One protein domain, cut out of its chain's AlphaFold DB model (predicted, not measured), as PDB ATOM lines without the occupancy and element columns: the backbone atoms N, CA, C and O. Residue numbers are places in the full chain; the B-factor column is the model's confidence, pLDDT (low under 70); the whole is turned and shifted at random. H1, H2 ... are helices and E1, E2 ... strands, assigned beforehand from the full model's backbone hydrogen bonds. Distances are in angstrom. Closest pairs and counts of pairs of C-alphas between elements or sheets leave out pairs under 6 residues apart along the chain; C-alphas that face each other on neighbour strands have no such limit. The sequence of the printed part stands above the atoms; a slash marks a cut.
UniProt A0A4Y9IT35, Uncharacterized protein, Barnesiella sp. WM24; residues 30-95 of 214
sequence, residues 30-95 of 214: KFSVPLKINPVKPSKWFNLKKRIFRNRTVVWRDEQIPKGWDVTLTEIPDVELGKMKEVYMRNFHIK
ATOM      1  N   LYS A  30     -48.343   4.578  -5.024       90.62
ATOM      2  CA  LYS A  30     -47.802   3.224  -4.817       90.62
ATOM      3  C   LYS A  30     -47.196   2.705  -6.109       90.62
ATOM      4  O   LYS A  30     -47.800   2.840  -7.170       90.62
ATOM      5  N   PHE A  31     -46.032   2.077  -6.017       92.19
ATOM      6  CA  PHE A  31     -45.426   1.387  -7.150       92.19
ATOM      7  C   PHE A  31     -44.564   0.219  -6.683       92.19
ATOM      8  O   PHE A  31     -44.132   0.162  -5.534       92.19
ATOM      9  N   SER A  32     -44.307  -0.715  -7.589       93.06
ATOM     10  CA  SER A  32     -43.552  -1.929  -7.300       93.06
ATOM     11  C   SER A  32     -42.457  -2.148  -8.337       93.06
ATOM     12  O   SER A  32     -42.674  -1.950  -9.538       93.06
ATOM     13  N   VAL A  33     -41.288  -2.596  -7.888       93.25
ATOM     14  CA  VAL A  33     -40.108  -2.808  -8.731       93.25
ATOM     15  C   VAL A  33     -39.697  -4.280  -8.686       93.25
ATOM     16  O   VAL A  33     -39.451  -4.787  -7.591       93.25
ATOM     17  N   PRO A  34     -39.603  -4.970  -9.838       92.50
ATOM     18  CA  PRO A  34     -39.109  -6.338  -9.878       92.50
ATOM     19  C   PRO A  34     -37.630  -6.372  -9.497       92.50
ATOM     20  O   PRO A  34     -36.820  -5.589  -9.996       92.50
ATOM     21  N   LEU A  35     -37.280  -7.291  -8.609       91.81
ATOM     22  CA  LEU A  35     -35.907  -7.574  -8.233       91.81
ATOM     23  C   LEU A  35     -35.300  -8.556  -9.232       91.81
ATOM     24  O   LEU A  35     -35.952  -9.494  -9.684       91.81
ATOM     25  N   LYS A  36     -34.011  -8.388  -9.526       87.38
ATOM     26  CA  LYS A  36     -33.243  -9.294 -10.400       87.38
ATOM     27  C   LYS A  36     -32.810 -10.589  -9.692       87.38
ATOM     28  O   LYS A  36     -31.897 -11.272 -10.141       87.38
ATOM     29  N   ILE A  37     -33.445 -10.906  -8.567       88.62
ATOM     30  CA  ILE A  37     -33.125 -12.034  -7.697       88.62
ATOM     31  C   ILE A  37     -34.207 -13.098  -7.883       88.62
ATOM     32  O   ILE A  37     -35.397 -12.783  -7.857       88.62
ATOM     33  N   ASN A  38     -33.796 -14.354  -8.061       89.06
ATOM     34  CA  ASN A  38     -34.735 -15.465  -8.192       89.06
ATOM     35  C   ASN A  38     -35.222 -15.920  -6.804       89.06
ATOM     36  O   ASN A  38     -34.395 -16.062  -5.900       89.06
ATOM     37  N   PRO A  39     -36.523 -16.200  -6.629       89.81
ATOM     38  CA  PRO A  39     -37.053 -16.656  -5.356       89.81
ATOM     39  C   PRO A  39     -36.529 -18.035  -4.967       89.81
ATOM     40  O   PRO A  39     -36.567 -18.990  -5.746       89.81
ATOM     41  N   VAL A  40     -36.045 -18.137  -3.729       88.50
ATOM     42  CA  VAL A  40     -35.579 -19.393  -3.143       88.50
ATOM     43  C   VAL A  40     -36.720 -20.035  -2.357       88.50
ATOM     44  O   VAL A  40     -37.526 -19.364  -1.722       88.50
ATOM     45  N   LYS A  41     -36.818 -21.365  -2.393       86.31
ATOM     46  CA  LYS A  41     -37.805 -22.099  -1.591       86.31
ATOM     47  C   LYS A  41     -37.288 -22.323  -0.166       86.31
ATOM     48  O   LYS A  41     -36.086 -22.529   0.021       86.31
ATOM     49  N   PRO A  42     -38.171 -22.372   0.848       87.31
ATOM     50  CA  PRO A  42     -37.760 -22.650   2.217       87.31
ATOM     51  C   PRO A  42     -37.057 -24.005   2.339       87.31
ATOM     52  O   PRO A  42     -37.487 -25.007   1.761       87.31
ATOM     53  N   SER A  43     -36.000 -24.044   3.153       88.75
ATOM     54  CA  SER A  43     -35.260 -25.278   3.432       88.75
ATOM     55  C   SER A  43     -36.163 -26.352   4.050       88.75
ATOM     56  O   SER A  43     -37.039 -26.067   4.873       88.75
ATOM     57  N   LYS A  44     -35.901 -27.623   3.721       88.81
ATOM     58  CA  LYS A  44     -36.616 -28.779   4.288       88.81
ATOM     59  C   LYS A  44     -36.577 -28.781   5.823       88.81
ATOM     60  O   LYS A  44     -37.577 -29.105   6.459       88.81
ATOM     61  N   TRP A  45     -35.466 -28.339   6.415       85.88
ATOM     62  CA  TRP A  45     -35.309 -28.198   7.867       85.88
ATOM     63  C   TRP A  45     -36.225 -27.138   8.476       85.88
ATOM     64  O   TRP A  45     -36.769 -27.347   9.560       85.88
ATOM     65  N   PHE A  46     -36.422 -26.014   7.783       87.25
ATOM     66  CA  PHE A  46     -37.356 -24.979   8.217       87.25
ATOM     67  C   PHE A  46     -38.785 -25.529   8.242       87.25
ATOM     68  O   PHE A  46     -39.483 -25.405   9.248       87.25
ATOM     69  N   ASN A  47     -39.185 -26.220   7.171       87.75
ATOM     70  CA  ASN A  47     -40.507 -26.839   7.074       87.75
ATOM     71  C   ASN A  47     -40.716 -27.913   8.154       87.75
ATOM     72  O   ASN A  47     -41.785 -27.973   8.763       87.75
ATOM     73  N   LEU A  48     -39.684 -28.708   8.455       87.69
ATOM     74  CA  LEU A  48     -39.720 -29.696   9.533       87.69
ATOM     75  C   LEU A  48     -39.889 -29.033  10.909       87.69
ATOM     76  O   LEU A  48     -40.779 -29.417  11.665       87.69
ATOM     77  N   LYS A  49     -39.100 -27.995  11.220       85.06
ATOM     78  CA  LYS A  49     -39.227 -27.243  12.481       85.06
ATOM     79  C   LYS A  49     -40.594 -26.575  12.612       85.06
ATOM     80  O   LYS A  49     -41.193 -26.663  13.678       85.06
ATOM     81  N   LYS A  50     -41.122 -25.968  11.545       87.69
ATOM     82  CA  LYS A  50     -42.466 -25.365  11.535       87.69
ATOM     83  C   LYS A  50     -43.558 -26.403  11.807       87.69
ATOM     84  O   LYS A  50     -44.507 -26.129  12.535       87.69
ATOM     85  N   ARG A  51     -43.408 -27.613  11.261       85.50
ATOM     86  CA  ARG A  51     -44.333 -28.730  11.491       85.50
ATOM     87  C   ARG A  51     -44.282 -29.257  12.929       85.50
ATOM     88  O   ARG A  51     -45.331 -29.630  13.452       85.50
ATOM     89  N   ILE A  52     -43.095 -29.310  13.538       87.88
ATOM     90  CA  ILE A  52     -42.889 -29.767  14.924       87.88
ATOM     91  C   ILE A  52     -43.368 -28.703  15.923       87.88
ATOM     92  O   ILE A  52     -44.096 -29.011  16.861       87.88
ATOM     93  N   PHE A  53     -43.018 -27.437  15.700       81.94
ATOM     94  CA  PHE A  53     -43.347 -26.318  16.584       81.94
ATOM     95  C   PHE A  53     -44.545 -25.520  16.057       81.94
ATOM     96  O   PHE A  53     -44.413 -24.349  15.704       81.94
ATOM     97  N   ARG A  54     -45.729 -26.148  16.037       75.88
ATOM     98  CA  ARG A  54     -46.968 -25.557  15.485       75.88
ATOM     99  C   ARG A  54     -47.392 -24.245  16.155       75.88
ATOM    100  O   ARG A  54     -47.986 -23.400  15.500       75.88
ATOM    101  N   ASN A  55     -47.041 -24.057  17.427       83.06
ATOM    102  CA  ASN A  55     -47.429 -22.878  18.210       83.06
ATOM    103  C   ASN A  55     -46.503 -21.665  17.994       83.06
ATOM    104  O   ASN A  55     -46.713 -20.625  18.611       83.06
ATOM    105  N   ARG A  56     -45.456 -21.774  17.160       79.19
ATOM    106  CA  ARG A  56     -44.556 -20.655  16.847       79.19
ATOM    107  C   ARG A  56     -44.848 -20.108  15.454       79.19
ATOM    108  O   ARG A  56     -44.622 -20.787  14.453       79.19
ATOM    109  N   THR A  57     -45.251 -18.843  15.387       77.94
ATOM    110  CA  THR A  57     -45.402 -18.102  14.129       77.94
ATOM    111  C   THR A  57     -44.026 -17.703  13.599       77.94
ATOM    112  O   THR A  57     -43.572 -16.577  13.779       77.94
ATOM    113  N   VAL A  58     -43.319 -18.649  12.980       78.44
ATOM    114  CA  VAL A  58     -42.059 -18.366  12.284       78.44
ATOM    115  C   VAL A  58     -42.353 -18.172  10.800       78.44
ATOM    116  O   VAL A  58     -42.815 -19.094  10.119       78.44
ATOM    117  N   VAL A  59     -42.084 -16.968  10.298       83.12
ATOM    118  CA  VAL A  59     -42.158 -16.644   8.870       83.12
ATOM    119  C   VAL A  59     -40.798 -16.937   8.248       83.12
ATOM    120  O   VAL A  59     -39.768 -16.498   8.759       83.12
ATOM    121  N   TRP A  60     -40.785 -17.721   7.169       84.88
ATOM    122  CA  TRP A  60     -39.566 -17.912   6.390       84.88
ATOM    123  C   TRP A  60     -39.267 -16.629   5.624       84.88
ATOM    124  O   TRP A  60     -40.170 -16.051   5.021       84.88
ATOM    125  N   ARG A  61     -38.008 -16.204   5.639       83.94
ATOM    126  CA  ARG A  61     -37.536 -15.062   4.868       83.94
ATOM    127  C   ARG A  61     -36.283 -15.471   4.120       83.94
ATOM    128  O   ARG A  61     -35.409 -16.107   4.703       83.94
ATOM    129  N   ASP A  62     -36.216 -15.074   2.860       87.31
ATOM    130  CA  ASP A  62     -35.010 -15.205   2.059       87.31
ATOM    131  C   ASP A  62     -33.888 -14.337   2.651       87.31
ATOM    132  O   ASP A  62     -34.092 -13.152   2.933       87.31
ATOM    133  N   GLU A  63     -32.712 -14.927   2.861       86.81
ATOM    134  CA  GLU A  63     -31.553 -14.241   3.441       86.81
ATOM    135  C   GLU A  63     -30.990 -13.167   2.503       86.81
ATOM    136  O   GLU A  63     -30.382 -12.204   2.969       86.81
ATOM    137  N   GLN A  64     -31.238 -13.292   1.195       87.31
ATOM    138  CA  GLN A  64     -30.781 -12.331   0.188       87.31
ATOM    139  C   GLN A  64     -31.515 -10.985   0.274       87.31
ATOM    140  O   GLN A  64     -31.009  -9.975  -0.212       87.31
ATOM    141  N   ILE A  65     -32.702 -10.950   0.893       88.88
ATOM    142  CA  ILE A  65     -33.526  -9.744   0.992       88.88
ATOM    143  C   ILE A  65     -33.200  -9.001   2.298       88.88
ATOM    144  O   ILE A  65     -33.460  -9.527   3.388       88.88
ATOM    145  N   PRO A  66     -32.732  -7.738   2.235       89.50
ATOM    146  CA  PRO A  66     -32.468  -6.936   3.424       89.50
ATOM    147  C   PRO A  66     -33.684  -6.836   4.348       89.50
ATOM    148  O   PRO A  66     -34.818  -6.678   3.891       89.50
ATOM    149  N   LYS A  67     -33.445  -6.869   5.669       83.81
ATOM    150  CA  LYS A  67     -34.500  -7.003   6.692       83.81
ATOM    151  C   LYS A  67     -35.568  -5.891   6.688       83.81
ATOM    152  O   LYS A  67     -36.669  -6.126   7.183       83.81
ATOM    153  N   GLY A  68     -35.281  -4.730   6.101       85.56
ATOM    154  CA  GLY A  68     -36.203  -3.589   6.017       85.56
ATOM    155  C   GLY A  68     -36.999  -3.465   4.713       85.56
ATOM    156  O   GLY A  68     -37.760  -2.515   4.576       85.56
ATOM    157  N   TRP A  69     -36.811  -4.353   3.732       90.88
ATOM    158  CA  TRP A  69     -37.533  -4.241   2.461       90.88
ATOM    159  C   TRP A  69     -38.934  -4.848   2.551       90.88
ATOM    160  O   TRP A  69     -39.090  -5.955   3.069       90.88
ATOM    161  N   ASP A  70     -39.916  -4.133   1.998       91.81
ATOM    162  CA  ASP A  70     -41.258  -4.645   1.728       91.81
ATOM    163  C   ASP A  70     -41.258  -5.336   0.360       91.81
ATOM    164  O   ASP A  70     -41.046  -4.691  -0.672       91.81
ATOM    165  N   VAL A  71     -41.396  -6.663   0.362       92.81
ATOM    166  CA  VAL A  71     -41.276  -7.500  -0.834       92.81
ATOM    167  C   VAL A  71     -42.422  -8.496  -0.894       92.81
ATOM    168  O   VAL A  71     -42.686  -9.215   0.069       92.81
ATOM    169  N   THR A  72     -43.053  -8.586  -2.059       92.56
ATOM    170  CA  THR A  72     -44.098  -9.564  -2.374       92.56
ATOM    171  C   THR A  72     -43.661 -10.457  -3.526       92.56
ATOM    172  O   THR A  72     -42.960 -10.013  -4.431       92.56
ATOM    173  N   LEU A  73     -44.063 -11.725  -3.510       92.31
ATOM    174  CA  LEU A  73     -43.817 -12.646  -4.619       92.31
ATOM    175  C   LEU A  73     -44.946 -12.500  -5.645       92.31
ATOM    176  O   LEU A  73     -46.119 -12.450  -5.276       92.31
ATOM    177  N   THR A  74     -44.603 -12.362  -6.922       92.38
ATOM    178  CA  THR A  74     -45.581 -12.172  -8.002       92.38
ATOM    179  C   THR A  74     -45.149 -12.946  -9.236       92.38
ATOM    180  O   THR A  74     -43.965 -12.996  -9.562       92.38
ATOM    181  N   GLU A  75     -46.109 -13.554  -9.925       91.19
ATOM    182  CA  GLU A  75     -45.870 -14.257 -11.181       91.19
ATOM    183  C   GLU A  75     -45.946 -13.268 -12.349       91.19
ATOM    184  O   GLU A  75     -46.957 -12.593 -12.543       91.19
ATOM    185  N   ILE A  76     -44.867 -13.168 -13.123       88.38
ATOM    186  CA  ILE A  76     -44.765 -12.298 -14.299       88.38
ATOM    187  C   ILE A  76     -44.532 -13.186 -15.527       88.38
ATOM    188  O   ILE A  76     -43.736 -14.125 -15.439       88.38
ATOM    189  N   PRO A  77     -45.193 -12.927 -16.671       90.25
ATOM    190  CA  PRO A  77     -44.886 -13.635 -17.907       90.25
ATOM    191  C   PRO A  77     -43.471 -13.280 -18.376       90.25
ATOM    192  O   PRO A  77     -43.150 -12.110 -18.590       90.25
ATOM    193  N   ASP A  78     -42.626 -14.291 -18.534       87.50
ATOM    194  CA  ASP A  78     -41.298 -14.146 -19.116       87.50
ATOM    195  C   ASP A  78     -41.395 -14.316 -20.638       87.50
ATOM    196  O   ASP A  78     -41.807 -15.371 -21.133       87.50
ATOM    197  N   VAL A  79     -41.041 -13.257 -21.374       85.88
ATOM    198  CA  VAL A  79     -41.121 -13.214 -22.843       85.88
ATOM    199  C   VAL A  79     -40.160 -14.222 -23.472       85.88
ATOM    200  O   VAL A  79     -40.490 -14.809 -24.497       85.88
ATOM    201  N   GLU A  80     -39.000 -14.463 -22.855       85.56
ATOM    202  CA  GLU A  80     -37.980 -15.358 -23.414       85.56
ATOM    203  C   GLU A  80     -38.353 -16.831 -23.230       85.56
ATOM    204  O   GLU A  80     -38.152 -17.654 -24.122       85.56
ATOM    205  N   LEU A  81     -38.917 -17.175 -22.070       84.94
ATOM    206  CA  LEU A  81     -39.234 -18.559 -21.710       84.94
ATOM    207  C   LEU A  81     -40.657 -18.982 -22.100       84.94
ATOM    208  O   LEU A  81     -40.970 -20.173 -22.027       84.94
ATOM    209  N   GLY A  82     -41.529 -18.029 -22.452       88.50
ATOM    210  CA  GLY A  82     -42.949 -18.280 -22.724       88.50
ATOM    211  C   GLY A  82     -43.700 -18.860 -21.519       88.50
ATOM    212  O   GLY A  82     -44.679 -19.587 -21.686       88.50
ATOM    213  N   LYS A  83     -43.211 -18.606 -20.299       90.69
ATOM    214  CA  LYS A  83     -43.724 -19.174 -19.043       90.69
ATOM    215  C   LYS A  83     -43.909 -18.089 -17.994       90.69
ATOM    216  O   LYS A  83     -43.233 -17.064 -18.018       90.69
ATOM    217  N   MET A  84     -44.789 -18.356 -17.036       91.31
ATOM    218  CA  MET A  84     -44.893 -17.544 -15.828       91.31
ATOM    219  C   MET A  84     -43.672 -17.796 -14.945       91.31
ATOM    220  O   MET A  84     -43.315 -18.946 -14.674       91.31
ATOM    221  N   LYS A  85     -43.028 -16.718 -14.509       90.31
ATOM    222  CA  LYS A  85     -41.878 -16.746 -13.613       90.31
ATOM    223  C   LYS A  85     -42.232 -16.035 -12.316       90.31
ATOM    224  O   LYS A  85     -42.696 -14.897 -12.330       90.31
ATOM    225  N   GLU A  86     -41.983 -16.697 -11.192       91.31
ATOM    226  CA  GLU A  86     -42.071 -16.070  -9.875       91.31
ATOM    227  C   GLU A  86     -40.911 -15.078  -9.709       91.31
ATOM    228  O   GLU A  86     -39.738 -15.438  -9.849       91.31
ATOM    229  N   VAL A  87     -41.235 -13.820  -9.421       92.44
ATOM    230  CA  VAL A  87     -40.272 -12.736  -9.218       92.44
ATOM    231  C   VAL A  87     -40.606 -12.006  -7.922       92.44
ATOM    232  O   VAL A  87     -41.771 -11.798  -7.577       92.44
ATOM    233  N   TYR A  88     -39.572 -11.597  -7.190       93.62
ATOM    234  CA  TYR A  88     -39.742 -10.715  -6.043       93.62
ATOM    235  C   TYR A  88     -40.026  -9.281  -6.498       93.62
ATOM    236  O   TYR A  88     -39.251  -8.694  -7.247       93.62
ATOM    237  N   MET A  89     -41.102  -8.690  -5.995       93.62
ATOM    238  CA  MET A  89     -41.502  -7.307  -6.241       93.62
ATOM    239  C   MET A  89     -41.275  -6.490  -4.976       93.62
ATOM    240  O   MET A  89     -41.906  -6.750  -3.955       93.62
ATOM    241  N   ARG A  90     -40.384  -5.497  -5.026       94.50
ATOM    242  CA  ARG A  90     -40.210  -4.539  -3.931       94.50
ATOM    243  C   ARG A  90     -41.258  -3.443  -4.040       94.50
ATOM    244  O   ARG A  90     -41.315  -2.758  -5.060       94.50
ATOM    245  N   ASN A  91     -42.045  -3.267  -2.988       94.62
ATOM    246  CA  ASN A  91     -43.123  -2.291  -2.945       94.62
ATOM    247  C   ASN A  91     -42.641  -0.974  -2.340       94.62
ATOM    248  O   ASN A  91     -41.861  -0.943  -1.388       94.62
ATOM    249  N   PHE A  92     -43.121   0.120  -2.917       94.50
ATOM    250  CA  PHE A  92     -42.825   1.475  -2.496       94.50
ATOM    251  C   PHE A  92     -44.112   2.274  -2.357       94.50
ATOM    252  O   PHE A  92     -45.047   2.137  -3.152       94.50
ATOM    253  N   HIS A  93     -44.128   3.146  -1.354       91.81
ATOM    254  CA  HIS A  93     -45.204   4.093  -1.113       91.81
ATOM    255  C   HIS A  93     -44.608   5.486  -0.941       91.81
ATOM    256  O   HIS A  93     -43.809   5.718  -0.039       91.81
ATOM    257  N   ILE A  94     -44.988   6.396  -1.830       91.50
ATOM    258  CA  ILE A  94     -44.678   7.816  -1.747       91.50
ATOM    259  C   ILE A  94     -45.809   8.449  -0.948       91.50
ATOM    260  O   ILE A  94     -46.938   8.549  -1.429       91.50
ATOM    261  N   LYS A  95     -45.511   8.846   0.286       90.44
ATOM    262  CA  LYS A  95     -46.442   9.606   1.126       90.44
ATOM    263  C   LYS A  95     -46.630  11.022   0.561       90.44
ATOM    264  O   LYS A  95     -45.753  11.491  -0.165       90.44
TER     265      LYS A  95
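Overview. This is residues 30 to 95 of the 214 residues of an uncharacterized protein of Barnesiella sp. WM24 (UniProt A0A4Y9IT35). A narrow, twisted antiparallel sheet, E1 - E3 - E2, stands at one end, and residues 35 to 70 make an arm that runs out to helix H1 and folds back; residues 51 to 57 stick out. The 66 printed residues have one named helix and three named strands, in the order E1, H1, E2, E3, class mixed. The whole is loose, radius of gyration of the C-alphas 14.8 A, and flat, spanning 40 by 37 by 17 A.

Along the chain. E3, residues 83 to 94, spans 32.1 A and ends at C-alpha 94 (-44.678, 7.816, -1.747). E2 is residues 71 to 78, 19.5 A. E1, residues 30 to 34, 13.9 A, begins at C-alpha 30 (-47.802, 3.224, -4.817). H1 is residues 44 to 52, 12.4 A.

Arrangement. E3, the inner strand, is antiparallel to E1 at 141 degrees, with N 33 and O 90 2.8 A apart, within hydrogen-bond range. E2 and E3 form a hairpin, antiparallel at 137 degrees, with N 74 and O 87 within range at 3.0 A. E2 bends by 53 degrees at residue 75, E3 by 56 degrees at residue 86. The sheet is only just strongly twisted, its C-alphas up to 4.4 A off the best plane. E1, H1 and E2 make a split strand-helix-strand unit, two strands running the same way with E3 between them; its crossover is right-handed. H1, with every O i to N i+4 pair within range, is not on the sheet.

Size, cuts and confidence. The C-alphas farthest apart, of Asn 55 and Glu 80, are 43.3 A apart. The printed part has no cut; the link from H1 to E2 is long, 18 residues. No printed residue is under 70 in pLDDT.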